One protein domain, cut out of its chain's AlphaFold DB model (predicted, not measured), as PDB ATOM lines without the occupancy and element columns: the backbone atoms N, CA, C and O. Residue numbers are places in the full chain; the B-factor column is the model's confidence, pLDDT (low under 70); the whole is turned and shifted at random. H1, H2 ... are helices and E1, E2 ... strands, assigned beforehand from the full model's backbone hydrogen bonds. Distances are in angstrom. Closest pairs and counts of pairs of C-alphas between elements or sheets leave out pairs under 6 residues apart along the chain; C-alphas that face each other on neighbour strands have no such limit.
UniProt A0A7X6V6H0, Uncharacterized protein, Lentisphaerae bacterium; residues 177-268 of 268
ATOM      1  N   ALA A 177      16.457 -35.574 -32.953       96.81
ATOM      2  CA  ALA A 177      16.772 -36.726 -33.803       96.81
ATOM      3  C   ALA A 177      18.034 -36.548 -34.664       96.81
ATOM      4  O   ALA A 177      18.703 -37.536 -34.979       96.81
ATOM      5  N   ASN A 178      18.357 -35.304 -35.028       96.94
ATOM      6  CA  ASN A 178      19.536 -34.941 -35.813       96.94
ATOM      7  C   ASN A 178      20.618 -34.197 -35.010       96.94
ATOM      8  O   ASN A 178      21.712 -33.983 -35.537       96.94
ATOM      9  N   ALA A 179      20.337 -33.841 -33.756       98.25
ATOM     10  CA  ALA A 179      21.274 -33.164 -32.872       98.25
ATOM     11  C   ALA A 179      22.324 -34.141 -32.331       98.25
ATOM     12  O   ALA A 179      22.081 -35.344 -32.194       98.25
ATOM     13  N   SER A 180      23.494 -33.617 -31.980       98.62
ATOM     14  CA  SER A 180      24.451 -34.343 -31.139       98.62
ATOM     15  C   SER A 180      24.234 -33.970 -29.672       98.62
ATOM     16  O   SER A 180      23.888 -32.828 -29.382       98.62
ATOM     17  N   LEU A 181      24.445 -34.909 -28.754       98.75
ATOM     18  CA  LEU A 181      24.438 -34.671 -27.312       98.75
ATOM     19  C   LEU A 181      25.827 -34.970 -26.751       98.75
ATOM     20  O   LEU A 181      26.329 -36.075 -26.948       98.75
ATOM     21  N   SER A 182      26.403 -34.011 -26.032       98.25
ATOM     22  CA  SER A 182      27.618 -34.179 -25.244       98.25
ATOM     23  C   SER A 182      27.328 -33.928 -23.766       98.25
ATOM     24  O   SER A 182      26.722 -32.913 -23.415       98.25
ATOM     25  N   VAL A 183      27.724 -34.856 -22.900       96.88
ATOM     26  CA  VAL A 183      27.594 -34.747 -21.442       96.88
ATOM     27  C   VAL A 183      29.000 -34.684 -20.861       96.88
ATOM     28  O   VAL A 183      29.762 -35.642 -20.997       96.88
ATOM     29  N   GLU A 184      29.348 -33.540 -20.277       93.19
ATOM     30  CA  GLU A 184      30.737 -33.191 -19.962       93.19
ATOM     31  C   GLU A 184      30.890 -32.511 -18.591       93.19
ATOM     32  O   GLU A 184      29.939 -31.953 -18.041       93.19
ATOM     33  N   ALA A 185      32.117 -32.475 -18.074       90.50
ATOM     34  CA  ALA A 185      32.528 -31.711 -16.899       90.50
ATOM     35  C   ALA A 185      31.702 -32.036 -15.643       90.50
ATOM     36  O   ALA A 185      31.046 -31.168 -15.064       90.50
ATOM     37  N   ASN A 186      31.754 -33.298 -15.213       88.94
ATOM     38  CA  ASN A 186      31.057 -33.832 -14.041       88.94
ATOM     39  C   ASN A 186      29.536 -33.606 -14.073       88.94
ATOM     40  O   ASN A 186      28.888 -33.399 -13.037       88.94
ATOM     41  N   ALA A 187      28.953 -33.618 -15.274       91.38
ATOM     42  CA  ALA A 187      27.526 -33.451 -15.448       91.38
ATOM     43  C   ALA A 187      26.776 -34.765 -15.235       91.38
ATOM     44  O   ALA A 187      27.164 -35.837 -15.703       91.38
ATOM     45  N   LYS A 188      25.622 -34.655 -14.580       92.81
ATOM     46  CA  LYS A 188      24.626 -35.718 -14.534       92.81
ATOM     47  C   LYS A 188      23.454 -35.352 -15.433       92.81
ATOM     48  O   LYS A 188      22.820 -34.311 -15.241       92.81
ATOM     49  N   VAL A 189      23.126 -36.223 -16.376       95.50
ATOM     50  CA  VAL A 189      21.897 -36.140 -17.169       95.50
ATOM     51  C   VAL A 189      20.955 -37.266 -16.759       95.50
ATOM     52  O   VAL A 189      21.393 -38.380 -16.485       95.50
ATOM     53  N   LYS A 190      19.655 -36.981 -16.689       96.75
ATOM     54  CA  LYS A 190      18.611 -37.985 -16.466       96.75
ATOM     55  C   LYS A 190      17.636 -37.969 -17.627       96.75
ATOM     56  O   LYS A 190      17.112 -36.907 -17.970       96.75
ATOM     57  N   ILE A 191      17.395 -39.130 -18.218       97.62
ATOM     58  CA  ILE A 191      16.501 -39.242 -19.359       97.62
ATOM     59  C   ILE A 191      15.051 -39.106 -18.890       97.62
ATOM     60  O   ILE A 191      14.657 -39.666 -17.869       97.62
ATOM     61  N   ALA A 192      14.277 -38.275 -19.586       95.94
ATOM     62  CA  ALA A 192      12.910 -37.921 -19.189       95.94
ATOM     63  C   ALA A 192      11.829 -38.471 -20.130       95.94
ATOM     64  O   ALA A 192      10.648 -38.430 -19.794       95.94
ATOM     65  N   ALA A 193      12.235 -38.924 -21.312       95.94
ATOM     66  CA  ALA A 193      11.409 -39.555 -22.327       95.94
ATOM     67  C   ALA A 193      12.327 -40.289 -23.308       95.94
ATOM     68  O   ALA A 193      13.514 -39.959 -23.407       95.94
ATOM     69  N   ASP A 194      11.770 -41.230 -24.068       97.12
ATOM     70  CA  ASP A 194      12.488 -41.843 -25.181       97.12
ATOM     71  C   ASP A 194      12.999 -40.761 -26.132       97.12
ATOM     72  O   ASP A 194      12.256 -39.872 -26.556       97.12
ATOM     73  N   VAL A 195      14.285 -40.829 -26.468       97.44
ATOM     74  CA  VAL A 195      14.939 -39.785 -27.250       97.44
ATOM     75  C   VAL A 195      15.826 -40.379 -28.324       97.44
ATOM     76  O   VAL A 195      16.582 -41.329 -28.108       97.44
ATOM     77  N   LYS A 196      15.732 -39.789 -29.512       98.00
ATOM     78  CA  LYS A 196      16.635 -40.058 -30.620       98.00
ATOM     79  C   LYS A 196      17.632 -38.914 -30.732       98.00
ATOM     80  O   LYS A 196      17.236 -37.756 -30.660       98.00
ATOM     81  N   ILE A 197      18.896 -39.257 -30.937       97.56
ATOM     82  CA  ILE A 197      20.005 -38.334 -31.175       97.56
ATOM     83  C   ILE A 197      20.897 -38.878 -32.289       97.56
ATOM     84  O   ILE A 197      20.916 -40.076 -32.573       97.56
ATOM     85  N   LYS A 198      21.651 -38.002 -32.947       97.19
ATOM     86  CA  LYS A 198      22.597 -38.411 -33.984       97.19
ATOM     87  C   LYS A 198      23.855 -39.006 -33.364       97.19
ATOM     88  O   LYS A 198      24.184 -40.158 -33.628       97.19
ATOM     89  N   ASN A 199      24.529 -38.240 -32.516       97.75
ATOM     90  CA  ASN A 199      25.748 -38.668 -31.840       97.75
ATOM     91  C   ASN A 199      25.598 -38.463 -30.337       97.75
ATOM     92  O   ASN A 199      25.105 -37.417 -29.915       97.75
ATOM     93  N   LEU A 200      26.042 -39.442 -29.556       98.06
ATOM     94  CA  LEU A 200      26.146 -39.354 -28.105       98.06
ATOM     95  C   LEU A 200      27.616 -39.320 -27.691       98.06
ATOM     96  O   LEU A 200      28.391 -40.192 -28.082       98.06
ATOM     97  N   VAL A 201      27.979 -38.353 -26.862       98.00
ATOM     98  CA  VAL A 201      29.260 -38.306 -26.163       98.00
ATOM     99  C   VAL A 201      28.988 -38.166 -24.670       98.00
ATOM    100  O   VAL A 201      28.181 -37.335 -24.254       98.00
ATOM    101  N   ILE A 202      29.640 -38.997 -23.865       96.94
ATOM    102  CA  ILE A 202      29.701 -38.858 -22.406       96.94
ATOM    103  C   ILE A 202      31.180 -38.907 -22.037       96.94
ATOM    104  O   ILE A 202      31.870 -39.854 -22.427       96.94
ATOM    105  N   ASP A 203      31.681 -37.882 -21.353       94.69
ATOM    106  CA  ASP A 203      33.078 -37.853 -20.916       94.69
ATOM    107  C   ASP A 203      33.357 -38.821 -19.747       94.69
ATOM    108  O   ASP A 203      32.479 -39.546 -19.277       94.69
ATOM    109  N   ASP A 204      34.608 -38.860 -19.297       92.56
ATOM    110  CA  ASP A 204      35.090 -39.733 -18.220       92.56
ATOM    111  C   ASP A 204      34.668 -39.296 -16.805       92.56
ATOM    112  O   ASP A 204      34.979 -39.971 -15.824       92.56
ATOM    113  N   SER A 205      33.934 -38.194 -16.685       91.00
ATOM    114  CA  SER A 205      33.503 -37.625 -15.408       91.00
ATOM    115  C   SER A 205      31.981 -37.550 -15.274       91.00
ATOM    116  O   SER A 205      31.453 -37.288 -14.191       91.00
ATOM    117  N   SER A 206      31.263 -37.791 -16.368       93.25
ATOM    118  CA  SER A 206      29.830 -37.563 -16.479       93.25
ATOM    119  C   SER A 206      29.024 -38.854 -16.471       93.25
ATOM    120  O   SER A 206      29.513 -39.939 -16.794       93.25
ATOM    121  N   VAL A 207      27.750 -38.716 -16.099       93.81
ATOM    122  CA  VAL A 207      26.828 -39.842 -15.911       93.81
ATOM    123  C   VAL A 207      25.504 -39.589 -16.622       93.81
ATOM    124  O   VAL A 207      24.890 -38.531 -16.460       93.81
ATOM    125  N   MET A 208      25.021 -40.599 -17.346       96.38
ATOM    126  CA  MET A 208      23.671 -40.660 -17.900       96.38
ATOM    127  C   MET A 208      22.811 -41.677 -17.145       96.38
ATOM    128  O   MET A 208      23.057 -42.876 -17.175       96.38
ATOM    129  N   ASP A 209      21.758 -41.190 -16.497       96.50
ATOM    130  CA  ASP A 209      20.711 -42.008 -15.884       96.50
ATOM    131  C   ASP A 209      19.586 -42.240 -16.904       96.50
ATOM    132  O   ASP A 209      18.851 -41.306 -17.230       96.50
ATOM    133  N   LEU A 210      19.461 -43.463 -17.420       96.94
ATOM    134  CA  LEU A 210      18.459 -43.851 -18.420       96.94
ATOM    135  C   LEU A 210      17.029 -43.778 -17.874       96.94
ATOM    136  O   LEU A 210      16.098 -43.577 -18.647       96.94
ATOM    137  N   ALA A 211      16.856 -43.915 -16.558       96.69
ATOM    138  CA  ALA A 211      15.581 -43.770 -15.858       96.69
ATOM    139  C   ALA A 211      14.397 -44.513 -16.516       96.69
ATOM    140  O   ALA A 211      13.274 -44.008 -16.531       96.69
ATOM    141  N   GLY A 212      14.638 -45.717 -17.036       97.06
ATOM    142  CA  GLY A 212      13.630 -46.573 -17.661       97.06
ATOM    143  C   GLY A 212      13.307 -46.238 -19.118       97.06
ATOM    144  O   GLY A 212      12.466 -46.914 -19.706       97.06
ATOM    145  N   PHE A 213      13.963 -45.232 -19.700       97.50
ATOM    146  CA  PHE A 213      13.734 -44.764 -21.065       97.50
ATOM    147  C   PHE A 213      14.806 -45.236 -22.041       97.50
ATOM    148  O   PHE A 213      15.917 -45.634 -21.673       97.50
ATOM    149  N   ARG A 214      14.470 -45.153 -23.328       97.44
ATOM    150  CA  ARG A 214      15.349 -45.522 -24.426       97.44
ATOM    151  C   ARG A 214      16.066 -44.310 -25.016       97.44
ATOM    152  O   ARG A 214      15.439 -43.367 -25.493       97.44
ATOM    153  N   VAL A 215      17.388 -44.393 -25.110       98.25
ATOM    154  CA  VAL A 215      18.213 -43.474 -25.904       98.25
ATOM    155  C   VAL A 215      18.604 -44.179 -27.194       98.25
ATOM    156  O   VAL A 215      19.229 -45.232 -27.161       98.25
ATOM    157  N   THR A 216      18.240 -43.627 -28.350       98.31
ATOM    158  CA  THR A 216      18.662 -44.154 -29.657       98.31
ATOM    159  C   THR A 216      19.654 -43.201 -30.307       98.31
ATOM    160  O   THR A 216      19.287 -42.079 -30.646       98.31
ATOM    161  N   ALA A 217      20.888 -43.655 -30.521       97.38
ATOM    162  CA  ALA A 217      21.955 -42.881 -31.145       97.38
ATOM    163  C   ALA A 217      22.467 -43.554 -32.428       97.38
ATOM    164  O   ALA A 217      22.533 -44.784 -32.506       97.38
ATOM    165  N   ALA A 218      22.866 -42.773 -33.436       95.81
ATOM    166  CA  ALA A 218      23.534 -43.334 -34.616       95.81
ATOM    167  C   ALA A 218      24.978 -43.752 -34.303       95.81
ATOM    168  O   ALA A 218      25.479 -44.740 -34.844       95.81
ATOM    169  N   SER A 219      25.630 -43.025 -33.395       95.81
ATOM    170  CA  SER A 219      26.932 -43.367 -32.831       95.81
ATOM    171  C   SER A 219      27.019 -42.948 -31.362       95.81
ATOM    172  O   SER A 219      26.330 -42.015 -30.945       95.81
ATOM    173  N   ALA A 220      27.863 -43.630 -30.582       96.19
ATOM    174  CA  ALA A 220      28.156 -43.241 -29.207       96.19
ATOM    175  C   ALA A 220      29.633 -43.426 -28.850       96.19
ATOM    176  O   ALA A 220      30.263 -44.412 -29.251       96.19
ATOM    177  N   VAL A 221      30.153 -42.483 -28.066       95.81
ATOM    178  CA  VAL A 221      31.471 -42.528 -27.427       95.81
ATOM    179  C   VAL A 221      31.294 -42.247 -25.934       95.81
ATOM    180  O   VAL A 221      30.668 -41.258 -25.566       95.81
ATOM    181  N   VAL A 222      31.829 -43.113 -25.076       94.56
ATOM    182  CA  VAL A 222      31.654 -43.050 -23.615       94.56
ATOM    183  C   VAL A 222      33.020 -43.199 -22.952       94.56
ATOM    184  O   VAL A 222      33.674 -44.224 -23.140       94.56
ATOM    185  N   ALA A 223      33.468 -42.170 -22.230       92.38
ATOM    186  CA  ALA A 223      34.836 -42.011 -21.718       92.38
ATOM    187  C   ALA A 223      35.912 -42.374 -22.764       92.38
ATOM    188  O   ALA A 223      36.836 -43.148 -22.523       92.38
ATOM    189  N   GLY A 224      35.738 -41.875 -23.992       92.38
ATOM    190  CA  GLY A 224      36.643 -42.146 -25.116       92.38
ATOM    191  C   GLY A 224      36.470 -43.513 -25.794       92.38
ATOM    192  O   GLY A 224      37.040 -43.730 -26.864       92.38
ATOM    193  N   ILE A 225      35.652 -44.419 -25.253       91.81
ATOM    194  CA  ILE A 225      35.382 -45.734 -25.849       91.81
ATOM    195  C   ILE A 225      34.227 -45.622 -26.840       91.81
ATOM    196  O   ILE A 225      33.103 -45.272 -26.480       91.81
ATOM    197  N   LYS A 226      34.484 -45.954 -28.107       94.19
ATOM    198  CA  LYS A 226      33.440 -46.038 -29.133       94.19
ATOM    199  C   LYS A 226      32.617 -47.313 -28.947       94.19
ATOM    200  O   LYS A 226      33.169 -48.411 -28.975       94.19
ATOM    201  N   LEU A 227      31.299 -47.169 -28.835       92.56
ATOM    202  CA  LEU A 227      30.384 -48.307 -28.743       92.56
ATOM    203  C   LEU A 227      30.044 -48.861 -30.135       92.56
ATOM    204  O   LEU A 227      29.913 -48.112 -31.111       92.56
ATOM    205  N   ALA A 228      29.902 -50.183 -30.225       92.94
ATOM    206  CA  ALA A 228      29.435 -50.857 -31.433       92.94
ATOM    207  C   ALA A 228      27.915 -50.678 -31.620       92.94
ATOM    208  O   ALA A 228      27.218 -50.182 -30.740       92.94
ATOM    209  N   GLY A 229      27.393 -51.066 -32.789       93.69
ATOM    210  CA  GLY A 229      25.945 -51.145 -32.993       93.69
ATOM    211  C   GLY A 229      25.341 -52.251 -32.125       93.69
ATOM    212  O   GLY A 229      25.871 -53.359 -32.105       93.69
ATOM    213  N   GLY A 230      24.245 -51.964 -31.426       93.81
ATOM    214  CA  GLY A 230      23.635 -52.889 -30.473       93.81
ATOM    215  C   GLY A 230      22.616 -52.229 -29.545       93.81
ATOM    216  O   GLY A 230      22.365 -51.025 -29.625       93.81
ATOM    217  N   GLU A 231      22.016 -53.036 -28.676       95.38
ATOM    218  CA  GLU A 231      21.194 -52.582 -27.551       95.38
ATOM    219  C   GLU A 231      21.931 -52.903 -26.259       95.38
ATOM    220  O   GLU A 231      22.432 -54.012 -26.104       95.38
ATOM    221  N   TYR A 232      22.009 -51.919 -25.371       94.56
ATOM    222  CA  TYR A 232      22.768 -51.994 -24.136       94.56
ATOM    223  C   TYR A 232      21.878 -51.588 -22.961       94.56
ATOM    224  O   TYR A 232      21.309 -50.493 -22.958       94.56
ATOM    225  N   SER A 233      21.767 -52.463 -21.968       94.19
ATOM    226  CA  SER A 233      21.251 -52.139 -20.636       94.19
ATOM    227  C   SER A 233      22.312 -51.418 -19.795       94.19
ATOM    228  O   SER A 233      23.484 -51.362 -20.173       94.19
ATOM    229  N   GLU A 234      21.933 -50.907 -18.617       92.62
ATOM    230  CA  GLU A 234      22.911 -50.419 -17.629       92.62
ATOM    231  C   GLU A 234      23.976 -51.484 -17.324       92.62
ATOM    232  O   GLU A 234      25.161 -51.165 -17.277       92.62
ATOM    233  N   ALA A 235      23.575 -52.750 -17.169       90.88
ATOM    234  CA  ALA A 235      24.493 -53.840 -16.848       90.88
ATOM    235  C   ALA A 235      25.517 -54.086 -17.967       90.88
ATOM    236  O   ALA A 235      26.704 -54.245 -17.685       90.88
ATOM    237  N   ASP A 236      25.083 -54.055 -19.232       90.88
ATOM    238  CA  ASP A 236      25.987 -54.194 -20.382       90.88
ATOM    239  C   ASP A 236      27.004 -53.043 -20.421       90.88
ATOM    240  O   ASP A 236      28.198 -53.257 -20.641       90.88
ATOM    241  N   LEU A 237      26.544 -51.814 -20.165       88.88
ATOM    242  CA  LEU A 237      27.384 -50.614 -20.171       88.88
ATOM    243  C   LEU A 237      28.342 -50.579 -18.983       88.88
ATOM    244  O   LEU A 237      29.484 -50.173 -19.160       88.88
ATOM    245  N   ALA A 238      27.925 -51.051 -17.808       87.69
ATOM    246  CA  ALA A 238      28.771 -51.120 -16.622       87.69
ATOM    247  C   ALA A 238      29.952 -52.091 -16.796       87.69
ATOM    248  O   ALA A 238      31.020 -51.861 -16.231       87.69
ATOM    249  N   ILE A 239      29.780 -53.152 -17.593       86.94
ATOM    250  CA  ILE A 239      30.863 -54.082 -17.949       86.94
ATOM    251  C   ILE A 239      31.840 -53.433 -18.939       86.94
ATOM    252  O   ILE A 239      33.049 -53.613 -18.813       86.94
ATOM    253  N   ILE A 240      31.324 -52.696 -19.928       83.75
ATOM    254  CA  ILE A 240      32.145 -52.037 -20.958       83.75
ATOM    255  C   ILE A 240      32.924 -50.864 -20.361       83.75
ATOM    256  O   ILE A 240      34.113 -50.705 -20.638       83.75
ATOM    257  N   ASN A 241      32.239 -50.024 -19.587       81.88
ATOM    258  CA  ASN A 241      32.799 -48.837 -18.970       81.88
ATOM    259  C   ASN A 241      31.998 -48.420 -17.711       81.88
ATOM    260  O   ASN A 241      30.947 -47.774 -17.825       81.88
ATOM    261  N   PRO A 242      32.457 -48.798 -16.506       85.94
ATOM    262  CA  PRO A 242      31.691 -48.645 -15.274       85.94
ATOM    263  C   PRO A 242      31.516 -47.182 -14.854       85.94
ATOM    264  O   PRO A 242      32.447 -46.388 -14.904       85.94
ATOM    265  N   GLY A 243      30.325 -46.848 -14.346       85.50
ATOM    266  CA  GLY A 243      30.054 -45.569 -13.677       85.50
ATOM    267  C   GLY A 243      29.492 -44.451 -14.560       85.50
ATOM    268  O   GLY A 243      28.998 -43.470 -14.014       85.50
ATOM    269  N   HIS A 244      29.483 -44.603 -15.889       92.12
ATOM    270  CA  HIS A 244      28.954 -43.583 -16.816       92.12
ATOM    271  C   HIS A 244      27.466 -43.718 -17.123       92.12
ATOM    272  O   HIS A 244      26.846 -42.781 -17.627       92.12
ATOM    273  N   PHE A 245      26.889 -44.874 -16.815       92.94
ATOM    274  CA  PHE A 245      25.466 -45.123 -16.959       92.94
ATOM    275  C   PHE A 245      24.873 -45.608 -15.651       92.94
ATOM    276  O   PHE A 245      25.522 -46.320 -14.888       92.94
ATOM    277  N   ALA A 246      23.629 -45.207 -15.431       93.38
ATOM    278  CA  ALA A 246      22.759 -45.733 -14.399       93.38
ATOM    279  C   ALA A 246      21.362 -45.952 -14.992       93.38
ATOM    280  O   ALA A 246      20.991 -45.288 -15.963       93.38
ATOM    281  N   ASP A 247      20.551 -46.807 -14.384       95.56
ATOM    282  CA  ASP A 247      19.112 -46.819 -14.598       95.56
ATOM    283  C   ASP A 247      18.377 -46.836 -13.259       95.56
ATOM    284  O   ASP A 247      18.138 -47.863 -12.629       95.56
ATOM    285  N   SER A 248      17.975 -45.643 -12.831       94.69
ATOM    286  CA  SER A 248      17.258 -45.448 -11.572       94.69
ATOM    287  C   SER A 248      15.762 -45.786 -11.621       94.69
ATOM    288  O   SER A 248      15.048 -45.500 -10.654       94.69
ATOM    289  N   SER A 249      15.245 -46.327 -12.729       93.44
ATOM    290  CA  SER A 249      13.857 -46.792 -12.768       93.44
ATOM    291  C   SER A 249      13.647 -47.990 -11.842       93.44
ATOM    292  O   SER A 249      14.524 -48.828 -11.668       93.44
ATOM    293  N   ALA A 250      12.448 -48.104 -11.262       86.44
ATOM    294  CA  ALA A 250      12.114 -49.219 -10.369       86.44
ATOM    295  C   ALA A 250      12.132 -50.592 -11.073       86.44
ATOM    296  O   ALA A 250      12.185 -51.622 -10.406       86.44
ATOM    297  N   THR A 251      12.049 -50.598 -12.405       84.62
ATOM    298  CA  THR A 251      12.009 -51.798 -13.249       84.62
ATOM    299  C   THR A 251      13.307 -52.044 -14.022       84.62
ATOM    300  O   THR A 251      13.409 -53.088 -14.657       84.62
ATOM    301  N   SER A 252      14.271 -51.114 -13.988       85.75
ATOM    302  CA  SER A 252      15.547 -51.162 -14.729       85.75
ATOM    303  C   SER A 252      15.397 -51.509 -16.223       85.75
ATOM    304  O   SER A 252      16.065 -52.402 -16.742       85.75
ATOM    305  N   THR A 253      14.460 -50.849 -16.913       93.31
ATOM    306  CA  THR A 253      14.094 -51.138 -18.319       93.31
ATOM    307  C   THR A 253      14.717 -50.189 -19.348       93.31
ATOM    308  O   THR A 253      14.405 -50.279 -20.536       93.31
ATOM    309  N   GLY A 254      15.544 -49.246 -18.914       96.38
ATOM    310  CA  GLY A 254      16.205 -48.259 -19.753       96.38
ATOM    311  C   GLY A 254      17.247 -48.898 -20.663       96.38
ATOM    312  O   GLY A 254      17.970 -49.813 -20.268       96.38
ATOM    313  N   LEU A 255      17.330 -48.409 -21.901       96.62
ATOM    314  CA  LEU A 255      18.202 -48.980 -22.931       96.62
ATOM    315  C   LEU A 255      18.909 -47.897 -23.746       96.62
ATOM    316  O   LEU A 255      18.282 -46.951 -24.223       96.62
ATOM    317  N   LEU A 256      20.195 -48.098 -24.020       96.75
ATOM    318  CA  LEU A 256      20.919 -47.389 -25.069       96.75
ATOM    319  C   LEU A 256      20.936 -48.246 -26.341       96.75
ATOM    320  O   LEU A 256      21.532 -49.318 -26.374       96.75
ATOM    321  N   LYS A 257      20.303 -47.773 -27.416       97.25
ATOM    322  CA  LYS A 257      20.390 -48.369 -28.755       97.25
ATOM    323  C   LYS A 257      21.379 -47.587 -29.600       97.25
ATOM    324  O   LYS A 257      21.112 -46.441 -29.957       97.25
ATOM    325  N   ILE A 258      22.453 -48.239 -30.017       96.31
ATOM    326  CA  ILE A 258      23.349 -47.722 -31.047       96.31
ATOM    327  C   ILE A 258      22.951 -48.366 -32.362       96.31
ATOM    328  O   ILE A 258      23.059 -49.580 -32.522       96.31
ATOM    329  N   THR A 259      22.445 -47.579 -33.309       91.75
ATOM    330  CA  THR A 259      21.933 -48.164 -34.555       91.75
ATOM    331  C   THR A 259      23.061 -48.723 -35.415       91.75
ATOM    332  O   THR A 259      22.864 -49.760 -36.040       91.75
ATOM    333  N   GLY A 260      24.244 -48.094 -35.400       67.88
ATOM    334  CA  GLY A 260      25.404 -48.520 -36.187       67.88
ATOM    335  C   GLY A 260      25.099 -48.706 -37.684       67.88
ATOM    336  O   GLY A 260      24.006 -48.429 -38.167       67.88
ATOM    337  N   SER A 261      26.089 -49.177 -38.439       55.03
ATOM    338  CA  SER A 261      25.959 -49.575 -39.852       55.03
ATOM    339  C   SER A 261      26.034 -51.098 -40.053       55.03
ATOM    340  O   SER A 261      26.116 -51.565 -41.184       55.03
ATOM    341  N   ALA A 262      26.005 -51.886 -38.971       48.81
ATOM    342  CA  ALA A 262      26.292 -53.323 -38.990       48.81
ATOM    343  C   ALA A 262      25.224 -54.169 -38.278       48.81
ATOM    344  O   ALA A 262      25.548 -55.043 -37.478       48.81
ATOM    345  N   THR A 263      23.940 -53.962 -38.575       42.28
ATOM    346  CA  THR A 263      22.947 -55.019 -38.324       42.28
ATOM    347  C   THR A 263      23.065 -56.060 -39.441       42.28
ATOM    348  O   THR A 263      22.295 -56.054 -40.396       42.28
ATOM    349  N   MET A 264      24.072 -56.936 -39.376       40.06
ATOM    350  CA  MET A 264      24.106 -58.121 -40.234       40.06
ATOM    351  C   MET A 264      23.166 -59.162 -39.622       40.06
ATOM    352  O   MET A 264      23.517 -59.845 -38.662       40.06
ATOM    353  N   ILE A 265      21.949 -59.258 -40.156       39.50
ATOM    354  CA  ILE A 265      21.042 -60.362 -39.839       39.50
ATOM    355  C   ILE A 265      21.618 -61.608 -40.517       39.50
ATOM    356  O   ILE A 265      21.513 -61.765 -41.732       39.50
ATOM    357  N   VAL A 266      22.250 -62.490 -39.744       36.16
ATOM    358  CA  VAL A 266      22.572 -63.840 -40.215       36.16
ATOM    359  C   VAL A 266      21.312 -64.680 -40.069       36.16
ATOM    360  O   VAL A 266      20.985 -65.129 -38.973       36.16
ATOM    361  N   ILE A 267      20.596 -64.875 -41.174       41.38
ATOM    362  CA  ILE A 267      19.602 -65.945 -41.275       41.38
ATOM    363  C   ILE A 267      20.396 -67.232 -41.524       41.38
ATOM    364  O   ILE A 267      21.140 -67.308 -42.503       41.38
ATOM    365  N   ARG A 268      20.295 -68.197 -40.607       42.69
ATOM    366  CA  ARG A 268      20.643 -69.592 -40.892       42.69
ATOM    367  C   ARG A 268      19.411 -70.309 -41.408       42.69
ATOM    368  O   ARG A 268      18.329 -70.051 -40.837       42.69
TER     369      ARG A 268
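AT A GLANCE: This is residues 177 to 268 of the 268 residues of an uncharacterized protein of Lentisphaerae bacterium (UniProt A0A7X6V6H0). The chain is wound in stacked three-sided turns: E1 and E2 make the first, E3 and E4 the second, and E5 begins the third, with E7 and E6 beside it. E3 and E5 bend sharply round a corner, E2 and E4 lie side by side on another side of the stack, H1 sits at the end away from E1, and the last residues, 263 to 268, run out as a tail. The printed part has 92 residues with seven named strands and one named helix, in the order E1 E2 E3 E4 E5 E6 H1 E7; under half of the residues are in named elements, and the class is mostly strand. The larger sheet, order E1 E3 E5 E7 E6, is mixed, and the sheet E2 E4 is parallel. The whole is compact, with a radius of gyration of the C-alphas of 12.7 A, yet elongated, spanning 44 by 28 by 26 A.

IN THESE COORDINATES: Find C-alpha 180 at (24.451, -34.343, -31.139), where E1, residues 180 to 184, begins its 12.9 A. Beside it look for E3, residues 195 to 202, 15.6 A, which bends by 97 degrees at residue 198. Next comes E5, residues 214 to 222, 16.5 A, which bends by 104 degrees at residue 218. E7, residues 255 to 258, spans 9.7 A and ends at (23.349, -47.722, -31.047); E6, residues 230 to 232, spans 6.5 A. The smaller sheet has E2, residues 188 to 191, 10.1 A, and E4, residues 207 to 209, 6.5 A. H1, residues 234 to 240, spans 9.9 A.

HOW THE PARTS SIT: Start in the strongly twisted larger sheet, whose edge strands are E1 and E6. E1 and E3 are parallel at 38 degrees, with N 181 and O 199 2.8 A apart. E3 and E5 are parallel at 25 degrees, with N 197 and O 216 2.9 A apart. E5 and E7 are parallel at 59 degrees, with N 257 and O 215 2.8 A apart. E7 and E6 are antiparallel at 156 degrees, with N 232 and O 256 2.8 A apart. In the other sheet E2 and E4 are parallel at 25 degrees, with N 189 and O 207 2.9 A apart; residues 208 to 209 of E4 also pair, parallel, with residues 245 to 246. H1 is on the larger sheet but only grazes it; the closest C-alphas of H1 and E7 are those of Glu 234 and Leu 255, 7.2 A apart. In H1 every O i to N i+4 pair is within hydrogen-bond range. E2 and H1 are apart.

THE WHOLE: Look to Ala 185 and Arg 268 for the two C-alphas farthest apart, 46.4 A. The printed part has no cut and ends at the chain's last residue, 268. The link from H1 to E7, residues 241 to 254, is long. The mean pLDDT of the printed part is 89.4, and residues 260 to 268 are under 70.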